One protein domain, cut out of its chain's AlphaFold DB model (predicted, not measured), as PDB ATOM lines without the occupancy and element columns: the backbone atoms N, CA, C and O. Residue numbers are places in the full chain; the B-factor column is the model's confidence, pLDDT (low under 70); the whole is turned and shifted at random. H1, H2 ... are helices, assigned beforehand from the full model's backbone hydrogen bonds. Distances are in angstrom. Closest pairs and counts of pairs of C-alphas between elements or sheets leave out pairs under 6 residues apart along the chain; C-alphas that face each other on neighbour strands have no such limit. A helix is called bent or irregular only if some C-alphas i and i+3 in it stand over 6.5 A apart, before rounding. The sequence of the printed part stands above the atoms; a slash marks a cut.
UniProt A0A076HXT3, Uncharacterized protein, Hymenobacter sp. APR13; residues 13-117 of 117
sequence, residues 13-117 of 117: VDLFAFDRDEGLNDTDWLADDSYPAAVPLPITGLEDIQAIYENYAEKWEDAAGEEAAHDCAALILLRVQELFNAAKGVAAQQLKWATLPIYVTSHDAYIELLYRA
ATOM      1  N   VAL A  13     173.083 205.547 178.446       91.94
ATOM      2  CA  VAL A  13     173.740 206.007 177.225       91.94
ATOM      3  C   VAL A  13     173.778 207.526 177.236       91.94
ATOM      4  O   VAL A  13     172.735 208.183 177.251       91.94
ATOM      5  N   ASP A  14     174.985 208.081 177.190       92.06
ATOM      6  CA  ASP A  14     175.173 209.490 176.859       92.06
ATOM      7  C   ASP A  14     175.167 209.667 175.345       92.06
ATOM      8  O   ASP A  14     175.771 208.885 174.611       92.06
ATOM      9  N   LEU A  15     174.501 210.721 174.887       91.19
ATOM     10  CA  LEU A  15     174.441 211.078 173.479       91.19
ATOM     11  C   LEU A  15     175.279 212.324 173.236       91.19
ATOM     12  O   LEU A  15     175.114 213.332 173.921       91.19
ATOM     13  N   PHE A  16     176.126 212.259 172.217       91.75
ATOM     14  CA  PHE A  16     176.951 213.366 171.756       91.75
ATOM     15  C   PHE A  16     176.706 213.566 170.266       91.75
ATOM     16  O   PHE A  16     176.609 212.598 169.510       91.75
ATOM     17  N   ALA A  17     176.599 214.822 169.847       91.81
ATOM     18  CA  ALA A  17     176.661 215.195 168.443       91.81
ATOM     19  C   ALA A  17     177.983 215.907 168.157       91.81
ATOM     20  O   ALA A  17     178.528 216.589 169.021       91.81
ATOM     21  N   PHE A  18     178.463 215.767 166.930       91.88
ATOM     22  CA  PHE A  18     179.694 216.377 166.440       91.88
ATOM     23  C   PHE A  18     179.389 217.125 165.144       91.88
ATOM     24  O   PHE A  18     178.423 216.803 164.444       91.88
ATOM     25  N   ASP A  19     180.181 218.148 164.834       91.06
ATOM     26  CA  ASP A  19     179.993 218.968 163.633       91.06
ATOM     27  C   ASP A  19     180.469 218.275 162.343       91.06
ATOM     28  O   ASP A  19     180.022 218.631 161.248       91.06
ATOM     29  N   ARG A  20     181.326 217.257 162.475       90.50
ATOM     30  CA  ARG A  20     181.916 216.478 161.383       90.50
ATOM     31  C   ARG A  20     181.984 214.985 161.702       90.50
ATOM     32  O   ARG A  20     181.925 214.583 162.857       90.50
ATOM     33  N   ASP A  21     182.090 214.183 160.644       91.06
ATOM     34  CA  ASP A  21     182.367 212.742 160.682       91.06
ATOM     35  C   ASP A  21     183.642 212.485 159.867       91.06
ATOM     36  O   ASP A  21     183.594 212.524 158.635       91.06
ATOM     37  N   GLU A  22     184.771 212.242 160.538       91.19
ATOM     38  CA  GLU A  22     186.045 211.896 159.877       91.19
ATOM     39  C   GLU A  22     186.264 210.370 159.776       91.19
ATOM     40  O   GLU A  22     187.265 209.896 159.235       91.19
ATOM     41  N   GLY A  23     185.272 209.574 160.198       88.75
ATOM     42  CA  GLY A  23     185.301 208.116 160.128       88.75
ATOM     43  C   GLY A  23     186.073 207.451 161.272       88.75
ATOM     44  O   GLY A  23     186.231 208.014 162.350       88.75
ATOM     45  N   LEU A  24     186.499 206.202 161.038       88.00
ATOM     46  CA  LEU A  24     187.144 205.328 162.037       88.00
ATOM     47  C   LEU A  24     188.650 205.119 161.807       88.00
ATOM     48  O   LEU A  24     189.283 204.397 162.566       88.00
ATOM     49  N   ASN A  25     189.215 205.688 160.738       87.56
ATOM     50  CA  ASN A  25     190.650 205.543 160.456       87.56
ATOM     51  C   ASN A  25     191.503 206.432 161.370       87.56
ATOM     52  O   ASN A  25     192.644 206.090 161.659       87.56
ATOM     53  N   ASP A  26     190.936 207.565 161.771       86.25
ATOM     54  CA  ASP A  26     191.481 208.519 162.722       86.25
ATOM     55  C   ASP A  26     190.302 208.981 163.582       86.25
ATOM     56  O   ASP A  26     189.305 209.473 163.050       86.25
ATOM     57  N   THR A  27     190.359 208.712 164.884       88.12
ATOM     58  CA  THR A  27     189.276 209.007 165.832       88.12
ATOM     59  C   THR A  27     189.584 210.213 166.712       88.12
ATOM     60  O   THR A  27     188.819 210.481 167.636       88.12
ATOM     61  N   ASP A  28     190.662 210.956 166.434       88.06
ATOM     62  CA  ASP A  28     191.043 212.135 167.221       88.06
ATOM     63  C   ASP A  28     189.937 213.202 167.220       88.06
ATOM     64  O   ASP A  28     189.720 213.876 168.226       88.06
ATOM     65  N   TRP A  29     189.139 213.271 166.148       88.12
ATOM     66  CA  TRP A  29     187.974 214.157 166.046       88.12
ATOM     67  C   TRP A  29     186.900 213.918 167.124       88.12
ATOM     68  O   TRP A  29     186.097 214.808 167.395       88.12
ATOM     69  N   LEU A  30     186.868 212.741 167.765       86.50
ATOM     70  CA  LEU A  30     185.957 212.462 168.884       86.50
ATOM     71  C   LEU A  30     186.370 213.176 170.180       86.50
ATOM     72  O   LEU A  30     185.553 213.278 171.097       86.50
ATOM     73  N   ALA A  31     187.618 213.648 170.271       85.19
ATOM     74  CA  ALA A  31     188.128 214.422 171.400       85.19
ATOM     75  C   ALA A  31     187.916 215.940 171.239       85.19
ATOM     76  O   ALA A  31     188.160 216.691 172.188       85.19
ATOM     77  N   ASP A  32     187.466 216.386 170.064       84.12
ATOM     78  CA  ASP A  32     187.159 217.787 169.780       84.12
ATOM     79  C   ASP A  32     185.811 218.223 170.396       84.12
ATOM     80  O   ASP A  32     185.161 217.488 171.148       84.12
ATOM     81  N   ASP A  33     185.375 219.452 170.091       81.31
ATOM     82  CA  ASP A  33     184.116 220.007 170.590       81.31
ATOM     83  C   ASP A  33     182.922 219.101 170.249       81.31
ATOM     84  O   ASP A  33     182.561 218.889 169.087       81.31
ATOM     85  N   SER A  34     182.266 218.606 171.298       88.19
ATOM     86  CA  SER A  34     181.044 217.815 171.205       88.19
ATOM     87  C   SER A  34     179.852 218.574 171.781       88.19
ATOM     88  O   SER A  34     179.971 219.425 172.665       88.19
ATOM     89  N   TYR A  35     178.669 218.241 171.280       91.00
ATOM     90  CA  TYR A  35     177.394 218.765 171.750       91.00
ATOM     91  C   TYR A  35     176.675 217.659 172.532       91.00
ATOM     92  O   TYR A  35     175.992 216.828 171.921       91.00
ATOM     93  N   PRO A  36     176.835 217.594 173.868       90.88
ATOM     94  CA  PRO A  36     176.182 216.574 174.676       90.88
ATOM     95  C   PRO A  36     174.674 216.819 174.744       90.88
ATOM     96  O   PRO A  36     174.202 217.956 174.847       90.88
ATOM     97  N   ALA A  37     173.897 215.741 174.737       89.88
ATOM     98  CA  ALA A  37     172.491 215.805 175.098       89.88
ATOM     99  C   ALA A  37     172.339 216.191 176.576       89.88
ATOM    100  O   ALA A  37     173.142 215.817 177.426       89.88
ATOM    101  N   ALA A  38     171.265 216.917 176.893       88.31
ATOM    102  CA  ALA A  38     171.019 217.388 178.255       88.31
ATOM    103  C   ALA A  38     170.671 216.261 179.243       88.31
ATOM    104  O   ALA A  38     170.838 216.436 180.448       88.31
ATOM    105  N   VAL A  39     170.134 215.140 178.749       89.44
ATOM    106  CA  VAL A  39     169.650 214.032 179.578       89.44
ATOM    107  C   VAL A  39     170.148 212.706 178.995       89.44
ATOM    108  O   VAL A  39     169.898 212.454 177.813       89.44
ATOM    109  N   PRO A  40     170.822 211.860 179.796       91.00
ATOM    110  CA  PRO A  40     171.208 210.520 179.377       91.00
ATOM    111  C   PRO A  40     169.991 209.607 179.210       91.00
ATOM    112  O   PRO A  40     168.959 209.785 179.861       91.00
ATOM    113  N   LEU A  41     170.117 208.590 178.360       91.69
ATOM    114  CA  LEU A  41     169.091 207.563 178.188       91.69
ATOM    115  C   LEU A  41     169.359 206.395 179.146       91.69
ATOM    116  O   LEU A  41     170.364 205.710 178.967       91.69
ATOM    117  N   PRO A  42     168.500 206.129 180.144       93.06
ATOM    118  CA  PRO A  42     168.710 205.003 181.048       93.06
ATOM    119  C   PRO A  42     168.538 203.668 180.312       93.06
ATOM    120  O   PRO A  42     167.615 203.499 179.510       93.06
ATOM    121  N   ILE A  43     169.410 202.708 180.616       91.19
ATOM    122  CA  ILE A  43     169.263 201.309 180.211       91.19
ATOM    123  C   ILE A  43     168.561 200.592 181.362       91.19
ATOM    124  O   ILE A  43     169.086 200.524 182.468       91.19
ATOM    125  N   THR A  44     167.367 200.074 181.089       91.00
ATOM    126  CA  THR A  44     166.520 199.381 182.073       91.00
ATOM    127  C   THR A  44     166.249 197.948 181.625       91.00
ATOM    128  O   THR A  44     166.411 197.623 180.445       91.00
ATOM    129  N   GLY A  45     165.835 197.088 182.554       89.94
ATOM    130  CA  GLY A  45     165.568 195.668 182.305       89.94
ATOM    131  C   GLY A  45     166.803 194.765 182.381       89.94
ATOM    132  O   GLY A  45     166.714 193.599 182.002       89.94
ATOM    133  N   LEU A  46     167.945 195.296 182.833       91.19
ATOM    134  CA  LEU A  46     169.200 194.564 183.068       91.19
ATOM    135  C   LEU A  46     169.657 194.660 184.536       91.19
ATOM    136  O   LEU A  46     170.820 194.398 184.836       91.19
ATOM    137  N   GLU A  47     168.756 195.024 185.451       93.69
ATOM    138  CA  GLU A  47     169.048 195.254 186.871       93.69
ATOM    139  C   GLU A  47     169.575 193.986 187.566       93.69
ATOM    140  O   GLU A  47     170.462 194.054 188.415       93.69
ATOM    141  N   ASP A  48     169.113 192.806 187.143       93.12
ATOM    142  CA  ASP A  48     169.636 191.527 187.640       93.12
ATOM    143  C   ASP A  48     171.121 191.336 187.284       93.12
ATOM    144  O   ASP A  48     171.882 190.765 188.063       93.12
ATOM    145  N   ILE A  49     171.553 191.823 186.114       91.62
ATOM    146  CA  ILE A  49     172.956 191.754 185.683       91.62
ATOM    147  C   ILE A  49     173.780 192.814 186.419       91.62
ATOM    148  O   ILE A  49     174.877 192.513 186.882       91.62
ATOM    149  N   GLN A  50     173.240 194.025 186.582       92.62
ATOM    150  CA  GLN A  50     173.844 195.081 187.403       92.62
ATOM    151  C   GLN A  50     174.170 194.583 188.817       92.62
ATOM    152  O   GLN A  50     175.294 194.762 189.276       92.62
ATOM    153  N   ALA A  51     173.245 193.865 189.462       91.50
ATOM    154  CA  ALA A  51     173.455 193.297 190.795       91.50
ATOM    155  C   ALA A  51     174.576 192.236 190.840       91.50
ATOM    156  O   ALA A  51     175.280 192.113 191.843       91.50
ATOM    157  N   ILE A  52     174.769 191.465 189.760       90.69
ATOM    158  CA  ILE A  52     175.894 190.517 189.651       90.69
ATOM    159  C   ILE A  52     177.221 191.277 189.598       90.69
ATOM    160  O   ILE A  52     178.161 190.900 190.299       90.69
ATOM    161  N   TYR A  53     177.295 192.347 188.800       89.69
ATOM    162  CA  TYR A  53     178.485 193.193 188.726       89.69
ATOM    163  C   TYR A  53     178.771 193.908 190.043       89.69
ATOM    164  O   TYR A  53     179.920 193.915 190.470       89.69
ATOM    165  N   GLU A  54     177.751 194.431 190.724       89.38
ATOM    166  CA  GLU A  54     177.896 195.056 192.043       89.38
ATOM    167  C   GLU A  54     178.498 194.061 193.041       89.38
ATOM    168  O   GLU A  54     179.511 194.339 193.684       89.38
ATOM    169  N   ASN A  55     177.953 192.840 193.091       87.38
ATOM    170  CA  ASN A  55     178.463 191.798 193.976       87.38
ATOM    171  C   ASN A  55     179.894 191.355 193.640       87.38
ATOM    172  O   ASN A  55     180.634 190.938 194.534       87.38
ATOM    173  N   TYR A  56     180.262 191.390 192.360       83.88
ATOM    174  CA  TYR A  56     181.614 191.087 191.911       83.88
ATOM    175  C   TYR A  56     182.592 192.220 192.248       83.88
ATOM    176  O   TYR A  56     183.676 191.949 192.760       83.88
ATOM    177  N   ALA A  57     182.201 193.479 192.030       78.56
ATOM    178  CA  ALA A  57     183.028 194.654 192.294       78.56
ATOM    179  C   ALA A  57     183.455 194.746 193.770       78.56
ATOM    180  O   ALA A  57     184.578 195.152 194.065       78.56
ATOM    181  N   GLU A  58     182.607 194.291 194.698       72.69
ATOM    182  CA  GLU A  58     182.936 194.174 196.127       72.69
ATOM    183  C   GLU A  58     184.049 193.152 196.439       72.69
ATOM    184  O   GLU A  58     184.646 193.203 197.515       72.69
ATOM    185  N   LYS A  59     184.316 192.210 195.527       72.81
ATOM    186  CA  LYS A  59     185.169 191.026 195.721       72.81
ATOM    187  C   LYS A  59     186.280 190.921 194.679       72.81
ATOM    188  O   LYS A  59     186.719 189.811 194.391       72.81
ATOM    189  N   TRP A  60     186.686 192.037 194.074       68.38
ATOM    190  CA  TRP A  60     187.647 192.089 192.965       68.38
ATOM    191  C   TRP A  60     189.036 191.562 193.378       68.38
ATOM    192  O   TRP A  60     189.960 192.320 193.665       68.38
ATOM    193  N   GLU A  61     189.172 190.240 193.455       69.56
ATOM    194  CA  GLU A  61     190.287 189.569 194.123       69.56
ATOM    195  C   GLU A  61     191.048 188.605 193.199       69.56
ATOM    196  O   GLU A  61     192.174 188.228 193.530       69.56
ATOM    197  N   ASP A  62     190.502 188.230 192.031       79.75
ATOM    198  CA  ASP A  62     191.180 187.333 191.089       79.75
ATOM    199  C   ASP A  62     191.051 187.731 189.606       79.75
ATOM    200  O   ASP A  62     190.075 188.337 189.164       79.75
ATOM    201  N   ALA A  63     192.080 187.375 188.829       80.12
ATOM    202  CA  ALA A  63     192.214 187.751 187.421       80.12
ATOM    203  C   ALA A  63     191.204 187.055 186.490       80.12
ATOM    204  O   ALA A  63     190.903 187.578 185.422       80.12
ATOM    205  N   ALA A  64     190.689 185.881 186.871       82.19
ATOM    206  CA  ALA A  64     189.731 185.148 186.047       82.19
ATOM    207  C   ALA A  64     188.336 185.786 186.125       82.19
ATOM    208  O   ALA A  64     187.628 185.857 185.122       82.19
ATOM    209  N   GLY A  65     187.955 186.285 187.304       83.38
ATOM    210  CA  GLY A  65     186.757 187.092 187.493       83.38
ATOM    211  C   GLY A  65     186.811 188.395 186.699       83.38
ATOM    212  O   GLY A  65     185.812 188.782 186.101       83.38
ATOM    213  N   GLU A  66     187.984 189.032 186.632       84.00
ATOM    214  CA  GLU A  66     188.170 190.281 185.889       84.00
ATOM    215  C   GLU A  66     188.002 190.064 184.381       84.00
ATOM    216  O   GLU A  66     187.247 190.787 183.732       84.00
ATOM    217  N   GLU A  67     188.625 189.019 183.832       85.38
ATOM    218  CA  GLU A  67     188.465 188.645 182.423       85.38
ATOM    219  C   GLU A  67     186.998 188.317 182.090       85.38
ATOM    220  O   GLU A  67     186.439 188.859 181.136       85.38
ATOM    221  N   ALA A  68     186.329 187.518 182.927       86.94
ATOM    222  CA  ALA A  68     184.919 187.186 182.734       86.94
ATOM    223  C   ALA A  68     183.997 188.418 182.818       86.94
ATOM    224  O   ALA A  68     183.020 188.518 182.067       86.94
ATOM    225  N   ALA A  69     184.297 189.363 183.714       87.06
ATOM    226  CA  ALA A  69     183.570 190.622 183.842       87.06
ATOM    227  C   ALA A  69     183.743 191.498 182.590       87.06
ATOM    228  O   ALA A  69     182.765 192.091 182.124       87.06
ATOM    229  N   HIS A  70     184.946 191.543 182.012       86.06
ATOM    230  CA  HIS A  70     185.213 192.250 180.759       86.06
ATOM    231  C   HIS A  70     184.491 191.614 179.564       86.06
ATOM    232  O   HIS A  70     183.831 192.327 178.803       86.06
ATOM    233  N   ASP A  71     184.527 190.288 179.431       87.38
ATOM    234  CA  ASP A  71     183.821 189.576 178.360       87.38
ATOM    235  C   ASP A  71     182.303 189.801 178.428       87.38
ATOM    236  O   ASP A  71     181.647 190.078 177.418       87.38
ATOM    237  N   CYS A  72     181.727 189.745 179.632       88.94
ATOM    238  CA  CYS A  72     180.312 190.048 179.835       88.94
ATOM    239  C   CYS A  72     179.978 191.510 179.472       88.94
ATOM    240  O   CYS A  72     178.938 191.763 178.858       88.94
ATOM    241  N   ALA A  73     180.867 192.465 179.768       88.81
ATOM    242  CA  ALA A  73     180.662 193.877 179.439       88.81
ATOM    243  C   ALA A  73     180.686 194.097 177.921       88.81
ATOM    244  O   ALA A  73     179.860 194.837 177.382       88.81
ATOM    245  N   ALA A  74     181.559 193.378 177.211       88.25
ATOM    246  CA  ALA A  74     181.594 193.371 175.753       88.25
ATOM    247  C   ALA A  74     180.279 192.854 175.148       88.25
ATOM    248  O   ALA A  74     179.755 193.451 174.207       88.25
ATOM    249  N   LEU A  75     179.698 191.786 175.708       89.88
ATOM    250  CA  LEU A  75     178.392 191.276 175.273       89.88
ATOM    251  C   LEU A  75     177.276 192.305 175.484       89.88
ATOM    252  O   LEU A  75     176.438 192.488 174.600       89.88
ATOM    253  N   ILE A  76     177.274 193.005 176.622       90.25
ATOM    254  CA  ILE A  76     176.317 194.088 176.887       90.25
ATOM    255  C   ILE A  76     176.480 195.203 175.844       90.25
ATOM    256  O   ILE A  76     175.486 195.619 175.242       90.25
ATOM    257  N   LEU A  77     177.713 195.635 175.557       91.12
ATOM    258  CA  LEU A  77     177.985 196.649 174.536       91.12
ATOM    259  C   LEU A  77     177.499 196.212 173.145       91.12
ATOM    260  O   LEU A  77     176.824 196.991 172.471       91.12
ATOM    261  N   LEU A  78     177.765 194.969 172.731       90.94
ATOM    262  CA  LEU A  78     177.280 194.427 171.454       90.94
ATOM    263  C   LEU A  78     175.747 194.486 171.362       90.94
ATOM    264  O   LEU A  78     175.200 194.878 170.332       90.94
ATOM    265  N   ARG A  79     175.034 194.181 172.453       91.50
ATOM    266  CA  ARG A  79     173.566 194.297 172.501       91.50
ATOM    267  C   ARG A  79     173.084 195.742 172.385       91.50
ATOM    268  O   ARG A  79     172.068 195.986 171.730       91.50
ATOM    269  N   VAL A  80     173.797 196.703 172.972       91.31
ATOM    270  CA  VAL A  80     173.500 198.136 172.802       91.31
ATOM    271  C   VAL A  80     173.750 198.573 171.354       91.31
ATOM    272  O   VAL A  80     172.914 199.261 170.769       91.31
ATOM    273  N   GLN A  81     174.844 198.132 170.731       92.19
ATOM    274  CA  GLN A  81     175.145 198.413 169.323       92.19
ATOM    275  C   GLN A  81     174.055 197.868 168.384       92.19
ATOM    276  O   GLN A  81     173.573 198.587 167.505       92.19
ATOM    277  N   GLU A  82     173.592 196.637 168.612       93.31
ATOM    278  CA  GLU A  82     172.472 196.045 167.871       93.31
ATOM    279  C   GLU A  82     171.165 196.828 168.061       93.31
ATOM    280  O   GLU A  82     170.424 197.032 167.094       93.31
ATOM    281  N   LEU A  83     170.890 197.304 169.280       92.12
ATOM    282  CA  LEU A  83     169.722 198.137 169.569       92.12
ATOM    283  C   LEU A  83     169.749 199.437 168.755       92.12
ATOM    284  O   LEU A  83     168.741 199.784 168.138       92.12
ATOM    285  N   PHE A  84     170.884 200.138 168.709       92.19
ATOM    286  CA  PHE A  84     171.019 201.371 167.926       92.19
ATOM    287  C   PHE A  84     170.912 201.121 166.420       92.19
ATOM    288  O   PHE A  84     170.245 201.891 165.728       92.19
ATOM    289  N   ASN A  85     171.488 200.029 165.914       92.06
ATOM    290  CA  ASN A  85     171.332 199.632 164.514       92.06
ATOM    291  C   ASN A  85     169.854 199.377 164.161       92.06
ATOM    292  O   ASN A  85     169.330 199.918 163.183       92.06
ATOM    293  N   ALA A  86     169.137 198.625 165.001       93.31
ATOM    294  CA  ALA A  86     167.708 198.384 164.820       93.31
ATOM    295  C   ALA A  86     166.889 199.685 164.897       93.31
ATOM    296  O   ALA A  86     166.032 199.934 164.044       93.31
ATOM    297  N   ALA A  87     167.179 200.545 165.878       91.50
ATOM    298  CA  ALA A  87     166.512 201.832 166.053       91.50
ATOM    299  C   ALA A  87     166.723 202.754 164.845       91.50
ATOM    300  O   ALA A  87     165.765 203.360 164.360       91.50
ATOM    301  N   LYS A  88     167.945 202.813 164.304       91.88
ATOM    302  CA  LYS A  88     168.259 203.565 163.085       91.88
ATOM    303  C   LYS A  88     167.498 203.021 161.877       91.88
ATOM    304  O   LYS A  88     166.948 203.808 161.110       91.88
ATOM    305  N   GLY A  89     167.392 201.697 161.741       91.81
ATOM    306  CA  GLY A  89     166.602 201.054 160.687       91.81
ATOM    307  C   GLY A  89     165.120 201.447 160.717       91.81
ATOM    308  O   GLY A  89     164.535 201.741 159.673       91.81
ATOM    309  N   VAL A  90     164.519 201.521 161.909       93.38
ATOM    310  CA  VAL A  90     163.143 202.024 162.088       93.38
ATOM    311  C   VAL A  90     163.065 203.522 161.780       93.38
ATOM    312  O   VAL A  90     162.174 203.965 161.050       93.38
ATOM    313  N   ALA A  91     164.013 204.311 162.291       92.75
ATOM    314  CA  ALA A  91     164.046 205.758 162.116       92.75
ATOM    315  C   ALA A  91     164.234 206.175 160.651       92.75
ATOM    316  O   ALA A  91     163.628 207.155 160.226       92.75
ATOM    317  N   ALA A  92     164.992 205.419 159.851       91.12
ATOM    318  CA  ALA A  92     165.249 205.701 158.434       91.12
ATOM    319  C   ALA A  92     163.975 205.805 157.583       91.12
ATOM    320  O   ALA A  92     163.981 206.444 156.532       91.12
ATOM    321  N   GLN A  93     162.869 205.225 158.046       89.12
ATOM    322  CA  GLN A  93     161.581 205.280 157.357       89.12
ATOM    323  C   GLN A  93     160.803 206.577 157.631       89.12
ATOM    324  O   GLN A  93     159.865 206.888 156.901       89.12
ATOM    325  N   GLN A  94     161.143 207.313 158.695       92.31
ATOM    326  CA  GLN A  94     160.287 208.378 159.241       92.31
ATOM    327  C   GLN A  94     161.042 209.660 159.616       92.31
ATOM    328  O   GLN A  94     160.446 210.735 159.660       92.31
ATOM    329  N   LEU A  95     162.343 209.575 159.896       92.81
ATOM    330  CA  LEU A  95     163.114 210.626 160.546       92.81
ATOM    331  C   LEU A  95     164.369 210.965 159.740       92.81
ATOM    332  O   LEU A  95     165.151 210.098 159.364       92.81
ATOM    333  N   LYS A  96     164.591 212.264 159.522       88.38
ATOM    334  CA  LYS A  96     165.721 212.763 158.721       88.38
ATOM    335  C   LYS A  96     167.083 212.513 159.365       88.38
ATOM    336  O   LYS A  96     168.061 212.361 158.650       88.38
ATOM    337  N   TRP A  97     167.156 212.470 160.695       86.69
ATOM    338  CA  TRP A  97     168.423 212.249 161.397       86.69
ATOM    339  C   TRP A  97     168.977 210.838 161.172       86.69
ATOM    340  O   TRP A  97     170.168 210.626 161.346       86.69
ATOM    341  N   ALA A  98     168.151 209.881 160.739       88.94
ATOM    342  CA  ALA A  98     168.572 208.498 160.536       88.94
ATOM    343  C   ALA A  98     169.580 208.315 159.386       88.94
ATOM    344  O   ALA A  98     170.181 207.251 159.262       88.94
ATOM    345  N   THR A  99     169.781 209.335 158.544       87.19
ATOM    346  CA  THR A  99     170.858 209.342 157.540       87.19
ATOM    347  C   THR A  99     172.213 209.723 158.130       87.19
ATOM    348  O   THR A  99     173.225 209.567 157.450       87.19
ATOM    349  N   LEU A 100     172.248 210.254 159.357       90.94
ATOM    350  CA  LEU A 100     173.491 210.601 160.029       90.94
ATOM    351  C   LEU A 100     174.226 209.326 160.486       90.94
ATOM    352  O   LEU A 100     173.583 208.338 160.859       90.94
ATOM    353  N   PRO A 101     175.568 209.326 160.456       91.44
ATOM    354  CA  PRO A 101     176.377 208.291 161.090       91.44
ATOM    355  C   PRO A 101     176.112 208.257 162.597       91.44
ATOM    356  O   PRO A 101     176.008 209.310 163.225       91.44
ATOM    357  N   ILE A 102     176.018 207.061 163.177       91.75
ATOM    358  CA  ILE A 102     175.912 206.888 164.627       91.75
ATOM    359  C   ILE A 102     177.053 205.991 165.063       91.75
ATOM    360  O   ILE A 102     177.214 204.894 164.533       91.75
ATOM    361  N   TYR A 103     177.809 206.462 166.044       91.94
ATOM    362  CA  TYR A 103     178.890 205.714 166.657       91.94
ATOM    363  C   TYR A 103     178.492 205.306 168.073       91.94
ATOM    364  O   TYR A 103     177.939 206.115 168.816       91.94
ATOM    365  N   VAL A 104     178.738 204.048 168.436       91.44
ATOM    366  CA  VAL A 104     178.343 203.488 169.736       91.44
ATOM    367  C   VAL A 104     179.542 202.813 170.393       91.44
ATOM    368  O   VAL A 104     180.167 201.941 169.788       91.44
ATOM    369  N   THR A 105     179.839 203.217 171.631       89.81
ATOM    370  CA  THR A 105     180.954 202.722 172.457       89.81
ATOM    371  C   THR A 105     180.621 202.829 173.958       89.81
ATOM    372  O   THR A 105     179.576 203.375 174.324       89.81
ATOM    373  N   SER A 106     181.502 202.331 174.827       88.06
ATOM    374  CA  SER A 106     181.421 202.422 176.293       88.06
ATOM    375  C   SER A 106     182.741 202.880 176.913       88.06
ATOM    376  O   SER A 106     183.789 202.806 176.280       88.06
ATOM    377  N   HIS A 107     182.694 203.310 178.178       79.31
ATOM    378  CA  HIS A 107     183.876 203.734 178.932       79.31
ATOM    379  C   HIS A 107     184.800 202.556 179.270       79.31
ATOM    380  O   HIS A 107     186.014 202.729 179.319       79.31
ATOM    381  N   ASP A 108     184.250 201.352 179.446       67.62
ATOM    382  CA  ASP A 108     185.013 200.136 179.783       67.62
ATOM    383  C   ASP A 108     185.824 199.581 178.606       67.62
ATOM    384  O   ASP A 108     186.059 198.377 178.525       67.62
ATOM    385  N   ALA A 109     186.202 200.427 177.647       53.75
ATOM    386  CA  ALA A 109     186.902 200.042 176.435       53.75
ATOM    387  C   ALA A 109     188.350 199.595 176.733       53.75
ATOM    388  O   ALA A 109     189.314 200.217 176.307       53.75
ATOM    389  N   TYR A 110     188.501 198.459 177.417       50.59
ATOM    390  CA  TYR A 110     189.598 197.518 177.188       50.59
ATOM    391  C   TYR A 110     189.508 196.911 175.781       50.59
ATOM    392  O   TYR A 110     190.488 196.388 175.256       50.59
ATOM    393  N   ILE A 111     188.332 197.012 175.158       50.03
ATOM    394  CA  ILE A 111     188.078 196.659 173.771       50.03
ATOM    395  C   ILE A 111     187.631 197.941 173.066       50.03
ATOM    396  O   ILE A 111     186.580 198.490 173.392       50.03
ATOM    397  N   GLU A 112     188.431 198.434 172.121       59.84
ATOM    398  CA  GLU A 112     188.151 199.610 171.277       59.84
ATOM    399  C   GLU A 112     186.995 199.330 170.288       59.84
ATOM    400  O   GLU A 112     187.131 199.427 169.069       59.84
ATOM    401  N   LEU A 113     185.831 198.914 170.794       65.81
ATOM    402  CA  LEU A 113     184.661 198.571 169.989       65.81
ATOM    403  C   LEU A 113     183.866 199.828 169.663       65.81
ATOM    404  O   LEU A 113     182.779 200.062 170.194       65.81
ATOM    405  N   LEU A 114     184.404 200.621 168.743       75.00
ATOM    406  CA  LEU A 114     183.660 201.695 168.108       75.00
ATOM    407  C   LEU A 114     182.882 201.139 166.908       75.00
ATOM    408  O   LEU A 114     183.457 200.772 165.883       75.00
ATOM    409  N   TYR A 115     181.556 201.074 167.033       78.81
ATOM    410  CA  TYR A 115     180.673 200.574 165.977       78.81
ATOM    411  C   TYR A 115     179.942 201.712 165.274       78.81
ATOM    412  O   TYR A 115     179.322 202.545 165.933       78.81
ATOM    413  N   ARG A 116     179.968 201.709 163.936       83.00
ATOM    414  CA  ARG A 116     179.164 202.602 163.096       83.00
ATOM    415  C   ARG A 116     177.855 201.909 162.707       83.00
ATOM    416  O   ARG A 116     177.864 201.052 161.822       83.00
ATOM    417  N   ALA A 117     176.758 202.299 163.353       74.12
ATOM    418  CA  ALA A 117     175.393 201.922 162.975       74.12
ATOM    419  C   ALA A 117     174.930 202.734 161.759       74.12
ATOM    420  O   ALA A 117     175.340 203.914 161.623       74.12
TER     421      ALA A 117
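This is residues 13 to 117 of the 117 residues of an uncharacterized protein of Hymenobacter sp. APR13 (UniProt A0A076HXT3). One long straight helix, H3, runs the length of an elongated model; the shorter H2 folds back beside its first half at a shallow tilt, and long loops with the one-turn helices H1 and H4 make up the rest. H4 sits just past the last residues of H3, H1 lies away from the other helices, and residues 58 to 64, of which 63 to 64 belong to H3, stick out at the turn from H2 into H3. The printed part has 105 residues with four named helices, in the order H1, H2, H3, H4, and no named strand; the class is all helix, though 48 of the 105 residues are in named elements, under half. The whole is loose, with a radius of gyration of the C-alphas of 16.1 A, and spans 47 by 30 by 23 A.

The printed part begins at Val 13, C-alpha (173.740, 206.007, 177.225), with 15 residues in no named element. H1 is residues 28 to 31, 5.6 A from first to last C-alpha. H2 is residues 47 to 57, 15.0 A. H3 is residues 63 to 91, 41.9 A, from C-alpha 63 at (192.214, 187.751, 187.421) to C-alpha 91 at (164.046, 205.758, 162.116). H4 is residues 96 to 99, 6.3 A; it is neither bent nor irregular, but only just. Residues 100 to 117 follow with no named element.

H1 touches no helix and is apart from H2, H3 and H4. Before and after it, residues 16 to 17 pair with residues 35 to 36, antiparallel. H2 and H3 are close but not clearly touching, with 2 pairs of C-alphas within 8 A; the closest C-alphas are those of Tyr 53 and Ala 69, 7.5 A apart. They run opposite ways at a shallow tilt of 29 degrees. H3 touches H4 only at the corner by their link, with residues 88 to 91 alone; the closest C-alphas are those of Ala 91 and Ala 98, 5.5 A apart. H2 and H4 are apart. After H4, residues 103 to 104 pair with residues 115 to 116, antiparallel. In H2 and H3 every O i to N i+4 pair is within hydrogen-bond range; H1 and H4 are too short for such a pair, and each has one O i to N i+3 pair, within range.

The two C-alphas farthest apart are those of Glu 61 and Gln 94, 49.7 A. The printed part has no cut and ends at Ala 117, the chain's last residue, 14.9 A from Val 13 between C-alphas. The link from H1 to H2, 15 residues, is long; those from H2 to H3 and from H3 to H4 are tight. Mean pLDDT of the printed part is 86.4; residues 60 to 61 and 108 to 113 are under 70.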